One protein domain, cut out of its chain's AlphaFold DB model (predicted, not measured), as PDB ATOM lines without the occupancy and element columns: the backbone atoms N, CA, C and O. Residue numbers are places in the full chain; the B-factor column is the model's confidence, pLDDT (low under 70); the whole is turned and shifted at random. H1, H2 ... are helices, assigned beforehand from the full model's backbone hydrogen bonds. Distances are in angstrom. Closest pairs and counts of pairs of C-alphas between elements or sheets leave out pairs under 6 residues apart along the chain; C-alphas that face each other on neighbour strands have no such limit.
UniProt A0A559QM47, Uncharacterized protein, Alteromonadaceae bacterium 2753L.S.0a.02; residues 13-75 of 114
ATOM      1  N   GLN A  13     -32.193  -5.825   2.949       58.09
ATOM      2  CA  GLN A  13     -33.112  -4.949   3.689       58.09
ATOM      3  C   GLN A  13     -32.777  -3.465   3.533       58.09
ATOM      4  O   GLN A  13     -33.683  -2.646   3.405       58.09
ATOM      5  N   LYS A  14     -31.485  -3.116   3.473       57.88
ATOM      6  CA  LYS A  14     -31.057  -1.726   3.266       57.88
ATOM      7  C   LYS A  14     -31.482  -1.199   1.894       57.88
ATOM      8  O   LYS A  14     -31.873  -0.043   1.786       57.88
ATOM      9  N   LEU A  15     -31.471  -2.056   0.870       62.22
ATOM     10  CA  LEU A  15     -31.899  -1.699  -0.484       62.22
ATOM     11  C   LEU A  15     -33.413  -1.429  -0.566       62.22
ATOM     12  O   LEU A  15     -33.834  -0.478  -1.218       62.22
ATOM     13  N   LEU A  16     -34.223  -2.236   0.127       65.19
ATOM     14  CA  LEU A  16     -35.684  -2.088   0.166       65.19
ATOM     15  C   LEU A  16     -36.113  -0.811   0.901       65.19
ATOM     16  O   LEU A  16     -36.931  -0.055   0.386       65.19
ATOM     17  N   ALA A  17     -35.495  -0.512   2.046       66.50
ATOM     18  CA  ALA A  17     -35.785   0.712   2.796       66.50
ATOM     19  C   ALA A  17     -35.454   1.987   1.997       66.50
ATOM     20  O   ALA A  17     -36.165   2.988   2.076       66.50
ATOM     21  N   LEU A  18     -34.387   1.943   1.196       66.00
ATOM     22  CA  LEU A  18     -33.967   3.063   0.356       66.00
ATOM     23  C   LEU A  18     -34.915   3.257  -0.839       66.00
ATOM     24  O   LEU A  18     -35.240   4.390  -1.191       66.00
ATOM     25  N   HIS A  19     -35.413   2.159  -1.413       66.62
ATOM     26  CA  HIS A  19     -36.411   2.174  -2.481       66.62
ATOM     27  C   HIS A  19     -37.758   2.757  -2.015       66.62
ATOM     28  O   HIS A  19     -38.319   3.625  -2.684       66.62
ATOM     29  N   ASP A  20     -38.240   2.359  -0.837       73.00
ATOM     30  CA  ASP A  20     -39.520   2.844  -0.303       73.00
ATOM     31  C   ASP A  20     -39.452   4.316   0.125       73.00
ATOM     32  O   ASP A  20     -40.373   5.096  -0.144       73.00
ATOM     33  N   TRP A  21     -38.323   4.740   0.704       69.81
ATOM     34  CA  TRP A  21     -38.057   6.152   0.982       69.81
ATOM     35  C   TRP A  21     -38.047   6.995  -0.301       69.81
ATOM     36  O   TRP A  21     -38.649   8.072  -0.349       69.81
ATOM     37  N   PHE A  22     -37.417   6.488  -1.366       67.75
ATOM     38  CA  PHE A  22     -37.362   7.170  -2.657       67.75
ATOM     39  C   PHE A  22     -38.752   7.326  -3.282       67.75
ATOM     40  O   PHE A  22     -39.071   8.384  -3.816       67.75
ATOM     41  N   ILE A  23     -39.610   6.307  -3.182       68.69
ATOM     42  CA  ILE A  23     -40.985   6.374  -3.692       68.69
ATOM     43  C   ILE A  23     -41.815   7.395  -2.913       68.69
ATOM     44  O   ILE A  23     -42.564   8.163  -3.524       68.69
ATOM     45  N   SER A  24     -41.667   7.440  -1.586       76.50
ATOM     46  CA  SER A  24     -42.384   8.390  -0.732       76.50
ATOM     47  C   SER A  24     -41.999   9.843  -1.048       76.50
ATOM     48  O   SER A  24     -42.864  10.705  -1.198       76.50
ATOM     49  N   ASN A  25     -40.709  10.096  -1.292       75.38
ATOM     50  CA  ASN A  25     -40.170  11.423  -1.600       75.38
ATOM     51  C   ASN A  25     -39.939  11.673  -3.096       75.38
ATOM     52  O   ASN A  25     -39.238  12.617  -3.466       75.38
ATOM     53  N   ARG A  26     -40.554  10.871  -3.976       74.31
ATOM     54  CA  ARG A  26     -40.304  10.898  -5.429       74.31
ATOM     55  C   ARG A  26     -40.436  12.291  -6.038       74.31
ATOM     56  O   ARG A  26     -39.663  12.660  -6.911       74.31
ATOM     57  N   VAL A  27     -41.383  13.092  -5.546       75.50
ATOM     58  CA  VAL A  27     -41.606  14.465  -6.021       75.50
ATOM     59  C   VAL A  27     -40.447  15.373  -5.617       75.50
ATOM     60  O   VAL A  27     -39.947  16.116  -6.453       75.50
ATOM     61  N   ALA A  28     -39.972  15.280  -4.374       72.69
ATOM     62  CA  ALA A  28     -38.836  16.063  -3.895       72.69
ATOM     63  C   ALA A  28     -37.542  15.685  -4.628       72.69
ATOM     64  O   ALA A  28     -36.763  16.565  -4.984       72.69
ATOM     65  N   VAL A  29     -37.343  14.397  -4.923       74.81
ATOM     66  CA  VAL A  29     -36.170  13.933  -5.672       74.81
ATOM     67  C   VAL A  29     -36.231  14.355  -7.140       74.81
ATOM     68  O   VAL A  29     -35.236  14.836  -7.670       74.81
ATOM     69  N   ILE A  30     -37.393  14.257  -7.792       73.06
ATOM     70  CA  ILE A  30     -37.579  14.742  -9.169       73.06
ATOM     71  C   ILE A  30     -37.383  16.260  -9.239       73.06
ATOM     72  O   ILE A  30     -36.746  16.743 -10.169       73.06
ATOM     73  N   VAL A  31     -37.873  17.014  -8.251       70.00
ATOM     74  CA  VAL A  31     -37.640  18.461  -8.153       70.00
ATOM     75  C   VAL A  31     -36.157  18.752  -7.926       70.00
ATOM     76  O   VAL A  31     -35.610  19.592  -8.626       70.00
ATOM     77  N   ALA A  32     -35.466  18.039  -7.036       67.00
ATOM     78  CA  ALA A  32     -34.029  18.209  -6.825       67.00
ATOM     79  C   ALA A  32     -33.215  17.885  -8.090       67.00
ATOM     80  O   ALA A  32     -32.333  18.652  -8.468       67.00
ATOM     81  N   LEU A  33     -33.555  16.802  -8.791       67.00
ATOM     82  CA  LEU A  33     -32.937  16.428 -10.062       67.00
ATOM     83  C   LEU A  33     -33.247  17.449 -11.161       67.00
ATOM     84  O   LEU A  33     -32.342  17.830 -11.887       67.00
ATOM     85  N   LEU A  34     -34.468  17.978 -11.252       62.31
ATOM     86  CA  LEU A  34     -34.792  19.092 -12.151       62.31
ATOM     87  C   LEU A  34     -33.947  20.331 -11.814       62.31
ATOM     88  O   LEU A  34     -33.305  20.900 -12.694       62.31
ATOM     89  N   LEU A  35     -33.869  20.729 -10.548       65.62
ATOM     90  CA  LEU A  35     -33.113  21.912 -10.125       65.62
ATOM     91  C   LEU A  35     -31.591  21.763 -10.316       65.62
ATOM     92  O   LEU A  35     -30.887  22.767 -10.409       65.62
ATOM     93  N   ILE A  36     -31.071  20.534 -10.371       65.31
ATOM     94  CA  ILE A  36     -29.646  20.248 -10.597       65.31
ATOM     95  C   ILE A  36     -29.336  20.045 -12.086       65.31
ATOM     96  O   ILE A  36     -28.324  20.547 -12.562       65.31
ATOM     97  N   PHE A  37     -30.194  19.338 -12.824       56.72
ATOM     98  CA  PHE A  37     -29.899  18.852 -14.177       56.72
ATOM     99  C   PHE A  37     -30.540  19.680 -15.296       56.72
ATOM    100  O   PHE A  37     -30.171  19.529 -16.456       56.72
ATOM    101  N   THR A  38     -31.518  20.536 -14.986       57.84
ATOM    102  CA  THR A  38     -32.331  21.218 -16.010       57.84
ATOM    103  C   THR A  38     -32.270  22.734 -15.943       57.84
ATOM    104  O   THR A  38     -33.233  23.441 -16.245       57.84
ATOM    105  N   TRP A  39     -31.105  23.264 -15.616       61.75
ATOM    106  CA  TRP A  39     -30.787  24.614 -16.045       61.75
ATOM    107  C   TRP A  39     -30.442  24.520 -17.541       61.75
ATOM    108  O   TRP A  39     -29.423  23.902 -17.843       61.75
ATOM    109  N   PRO A  40     -31.266  24.987 -18.513       66.81
ATOM    110  CA  PRO A  40     -32.479  25.833 -18.463       66.81
ATOM    111  C   PRO A  40     -33.849  25.144 -18.724       66.81
ATOM    112  O   PRO A  40     -34.896  25.790 -18.604       66.81
ATOM    113  N   LEU A  41     -33.889  23.858 -19.103       64.50
ATOM    114  CA  LEU A  41     -35.127  23.192 -19.549       64.50
ATOM    115  C   LEU A  41     -36.220  23.054 -18.472       64.50
ATOM    116  O   LEU A  41     -37.406  23.102 -18.797       64.50
ATOM    117  N   GLY A  42     -35.866  22.900 -17.197       69.31
ATOM    118  CA  GLY A  42     -36.838  22.735 -16.112       69.31
ATOM    119  C   GLY A  42     -37.490  24.048 -15.732       69.31
ATOM    120  O   GLY A  42     -38.682  24.075 -15.435       69.31
ATOM    121  N   LEU A  43     -36.744  25.153 -15.834       75.12
ATOM    122  CA  LEU A  43     -37.309  26.491 -15.696       75.12
ATOM    123  C   LEU A  43     -38.291  26.768 -16.842       75.12
ATOM    124  O   LEU A  43     -39.400  27.245 -16.605       75.12
ATOM    125  N   TYR A  44     -37.939  26.379 -18.069       73.88
ATOM    126  CA  TYR A  44     -38.847  26.478 -19.211       73.88
ATOM    127  C   TYR A  44     -40.122  25.635 -19.022       73.88
ATOM    128  O   TYR A  44     -41.236  26.128 -19.225       73.88
ATOM    129  N   GLY A  45     -39.984  24.390 -18.554       75.75
ATOM    130  CA  GLY A  45     -41.112  23.508 -18.243       75.75
ATOM    131  C   GLY A  45     -42.035  24.065 -17.153       75.75
ATOM    132  O   GLY A  45     -43.258  24.015 -17.295       75.75
ATOM    133  N   LEU A  46     -41.467  24.672 -16.108       78.50
ATOM    134  CA  LEU A  46     -42.212  25.318 -15.024       78.50
ATOM    135  C   LEU A  46     -43.088  26.476 -15.534       78.50
ATOM    136  O   LEU A  46     -44.241  26.620 -15.122       78.50
ATOM    137  N   TRP A  47     -42.559  27.285 -16.454       78.25
ATOM    138  CA  TRP A  47     -43.275  28.425 -17.033       78.25
ATOM    139  C   TRP A  47     -44.339  28.012 -18.059       78.25
ATOM    140  O   TRP A  47     -45.390  28.652 -18.144       78.25
ATOM    141  N   LYS A  48     -44.119  26.912 -18.791       80.19
ATOM    142  CA  LYS A  48     -45.107  26.336 -19.722       80.19
ATOM    143  C   LYS A  48     -46.220  25.549 -19.024       80.19
ATOM    144  O   LYS A  48     -47.330  25.471 -19.554       80.19
ATOM    145  N   GLY A  49     -45.952  24.969 -17.856       74.38
ATOM    146  CA  GLY A  49     -46.907  24.150 -17.116       74.38
ATOM    147  C   GLY A  49     -48.063  24.965 -16.527       74.38
ATOM    148  O   GLY A  49     -47.884  25.723 -15.575       74.38
ATOM    149  N   LYS A  50     -49.287  24.764 -17.035       72.38
ATOM    150  CA  LYS A  50     -50.521  25.388 -16.505       72.38
ATOM    151  C   LYS A  50     -50.877  24.957 -15.073       72.38
ATOM    152  O   LYS A  50     -51.661  25.634 -14.423       72.38
ATOM    153  N   HIS A  51     -50.293  23.861 -14.588       80.38
ATOM    154  CA  HIS A  51     -50.536  23.316 -13.248       80.38
ATOM    155  C   HIS A  51     -49.857  24.105 -12.122       80.38
ATOM    156  O   HIS A  51     -50.192  23.913 -10.957       80.38
ATOM    157  N   PHE A  52     -48.912  24.989 -12.448       78.25
ATOM    158  CA  PHE A  52     -48.188  25.770 -11.452       78.25
ATOM    159  C   PHE A  52     -48.804  27.156 -11.295       78.25
ATOM    160  O   PHE A  52     -48.983  27.882 -12.277       78.25
ATOM    161  N   THR A  53     -49.095  27.530 -10.050       83.50
ATOM    162  CA  THR A  53     -49.571  28.871  -9.706       83.50
ATOM    163  C   THR A  53     -48.498  29.915 -10.007       83.50
ATOM    164  O   THR A  53     -47.297  29.644  -9.937       83.50
ATOM    165  N   VAL A  54     -48.933  31.134 -10.335       83.31
ATOM    166  CA  VAL A  54     -48.026  32.243 -10.674       83.31
ATOM    167  C   VAL A  54     -47.034  32.507  -9.536       83.31
ATOM    168  O   VAL A  54     -45.844  32.658  -9.795       83.31
ATOM    169  N   SER A  55     -47.488  32.459  -8.281       82.69
ATOM    170  CA  SER A  55     -46.624  32.640  -7.108       82.69
ATOM    171  C   SER A  55     -45.521  31.584  -7.022       82.69
ATOM    172  O   SER A  55     -44.365  31.927  -6.788       82.69
ATOM    173  N   LEU A  56     -45.836  30.309  -7.274       81.06
ATOM    174  CA  LEU A  56     -44.843  29.236  -7.228       81.06
ATOM    175  C   LEU A  56     -43.780  29.396  -8.325       81.06
ATOM    176  O   LEU A  56     -42.603  29.138  -8.080       81.06
ATOM    177  N   ARG A  57     -44.167  29.883  -9.513       82.75
ATOM    178  CA  ARG A  57     -43.223  30.160 -10.609       82.75
ATOM    179  C   ARG A  57     -42.184  31.201 -10.215       82.75
ATOM    180  O   ARG A  57     -40.994  30.994 -10.450       82.75
ATOM    181  N   TRP A  58     -42.622  32.289  -9.584       85.88
ATOM    182  CA  TRP A  58     -41.729  33.352  -9.126       85.88
ATOM    183  C   TRP A  58     -40.832  32.909  -7.971       85.88
ATOM    184  O   TRP A  58     -39.638  33.194  -8.008       85.88
ATOM    185  N   VAL A  59     -41.363  32.153  -7.004       87.62
ATOM    186  CA  VAL A  59     -40.569  31.614  -5.885       87.62
ATOM    187  C   VAL A  59     -39.455  30.703  -6.396       87.62
ATOM    188  O   VAL A  59     -38.293  30.903  -6.051       87.62
ATOM    189  N   VAL A  60     -39.775  29.743  -7.270       83.06
ATOM    190  CA  VAL A  60     -38.779  28.813  -7.828       83.06
ATOM    191  C   VAL A  60     -37.759  29.550  -8.700       83.06
ATOM    192  O   VAL A  60     -36.564  29.280  -8.598       83.06
ATOM    193  N   THR A  61     -38.204  30.511  -9.516       84.00
ATOM    194  CA  THR A  61     -37.302  31.334 -10.340       84.00
ATOM    195  C   THR A  61     -36.337  32.136  -9.461       84.00
ATOM    196  O   THR A  61     -35.131  32.095  -9.691       84.00
ATOM    197  N   GLY A  62     -36.832  32.804  -8.415       86.06
ATOM    198  CA  GLY A  62     -35.997  33.570  -7.487       86.06
ATOM    199  C   GLY A  62     -34.990  32.697  -6.736       86.06
ATOM    200  O   GLY A  62     -33.821  33.062  -6.622       86.06
ATOM    201  N   LEU A  63     -35.405  31.507  -6.294       84.88
ATOM    202  CA  LEU A  63     -34.535  30.563  -5.587       84.88
ATOM    203  C   LEU A  63     -33.423  30.012  -6.494       84.88
ATOM    204  O   LEU A  63     -32.288  29.836  -6.054       84.88
ATOM    205  N   MET A  64     -33.723  29.800  -7.779       79.62
ATOM    206  CA  MET A  64     -32.724  29.428  -8.784       79.62
ATOM    207  C   MET A  64     -31.738  30.555  -9.082       79.62
ATOM    208  O   MET A  64     -30.544  30.288  -9.171       79.62
ATOM    209  N   VAL A  65     -32.202  31.802  -9.186       83.69
ATOM    210  CA  VAL A  65     -31.323  32.964  -9.394       83.69
ATOM    211  C   VAL A  65     -30.398  33.173  -8.194       83.69
ATOM    212  O   VAL A  65     -29.196  33.337  -8.376       83.69
ATOM    213  N   LEU A  66     -30.911  33.083  -6.964       85.00
ATOM    214  CA  LEU A  66     -30.080  33.171  -5.758       85.00
ATOM    215  C   LEU A  66     -29.033  32.057  -5.701       85.00
ATOM    216  O   LEU A  66     -27.870  32.319  -5.407       85.00
ATOM    217  N   ARG A  67     -29.418  30.821  -6.040       80.81
ATOM    218  CA  ARG A  67     -28.482  29.698  -6.136       80.81
ATOM    219  C   ARG A  67     -27.428  29.936  -7.217       80.81
ATOM    220  O   ARG A  67     -26.263  29.634  -6.984       80.81
ATOM    221  N   ALA A  68     -27.815  30.460  -8.374       77.12
ATOM    222  CA  ALA A  68     -26.899  30.792  -9.458       77.12
ATOM    223  C   ALA A  68     -25.864  31.832  -9.021       77.12
ATOM    224  O   ALA A  68     -24.674  31.618  -9.218       77.12
ATOM    225  N   ILE A  69     -26.312  32.902  -8.360       80.12
ATOM    226  CA  ILE A  69     -25.439  33.952  -7.823       80.12
ATOM    227  C   ILE A  69     -24.506  33.378  -6.753       80.12
ATOM    228  O   ILE A  69     -23.307  33.608  -6.823       80.12
ATOM    229  N   TYR A  70     -25.021  32.580  -5.814       77.62
ATOM    230  CA  TYR A  70     -24.202  31.942  -4.780       77.62
ATOM    231  C   TYR A  70     -23.106  31.052  -5.384       77.62
ATOM    232  O   TYR A  70     -21.935  31.197  -5.041       77.62
ATOM    233  N   ASN A  71     -23.465  30.185  -6.341       69.38
ATOM    234  CA  ASN A  71     -22.484  29.337  -7.019       69.38
ATOM    235  C   ASN A  71     -21.487  30.163  -7.839       69.38
ATOM    236  O   ASN A  71     -20.309  29.823  -7.857       69.38
ATOM    237  N   PHE A  72     -21.930  31.259  -8.462       66.50
ATOM    238  CA  PHE A  72     -21.061  32.180  -9.191       66.50
ATOM    239  C   PHE A  72     -20.060  32.880  -8.262       66.50
ATOM    240  O   PHE A  72     -18.890  32.979  -8.599       66.50
ATOM    241  N   THR A  73     -20.471  33.288  -7.058       64.31
ATOM    242  CA  THR A  73     -19.555  33.881  -6.067       64.31
ATOM    243  C   THR A  73     -18.583  32.873  -5.454       64.31
ATOM    244  O   THR A  73     -17.521  33.268  -4.983       64.31
ATOM    245  N   THR A  74     -18.913  31.576  -5.471       56.59
ATOM    246  CA  THR A  74     -17.984  30.496  -5.094       56.59
ATOM    247  C   THR A  74     -17.131  30.001  -6.256       56.59
ATOM    248  O   THR A  74     -16.252  29.169  -6.044       56.59
ATOM    249  N   VAL A  75     -17.329  30.535  -7.467       53.12
ATOM    250  CA  VAL A  75     -16.263  30.552  -8.464       53.12
ATOM    251  C   VAL A  75     -15.259  31.586  -7.965       53.12
ATOM    252  O   VAL A  75     -15.187  32.717  -8.438       53.12
TER     253      VAL A  75
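This is residues 13 to 75 of the 114 residues of an uncharacterized protein of Alteromonadaceae bacterium 2753L.S.0a.02 (UniProt A0A559QM47). The longest helix, H4, and the short H3 run side by side in opposite ways, and H2 slants from near both of them towards H1, whose residues 13 to 21 stick out as an arm. The printed part has 63 residues, four named helices in the order H1, H2, H3, H4 and no named strand: all helix. It is loose, with a radius of gyration of the C-alphas of 14.7 A, and flat, spanning 41 by 35 by 18 A.

Find C-alpha 54 at (-48.026, 32.243, -10.674); from there H4, residues 54 to 73, runs 28.9 A. H3 is residues 41 to 48, H2 residues 26 to 37, 15.7 A, and H1 residues 13 to 24, 16.8 A, from C-alpha 13 at (-33.112, -4.949, 3.689).

H4, with residues 57 to 61 alone, only just touches H3, with 3 pairs of C-alphas within 8 A, the closest Leu 46 and Arg 57 at 6.6 A; they form a helical hairpin at a shallow tilt of 24 degrees. H2 is close to but not clearly touching H4, closest C-alphas Leu 35 and Met 64, 7.6 A. H1 is apart from H3 and H4. In H1 to H4 every O i to N i+4 pair is within hydrogen-bond range.

The printed part has no cut, and its three links are tight. Look for pLDDT under 70 at residues 13 to 19, 21 to 23, 32 to 42 and 71 to 75.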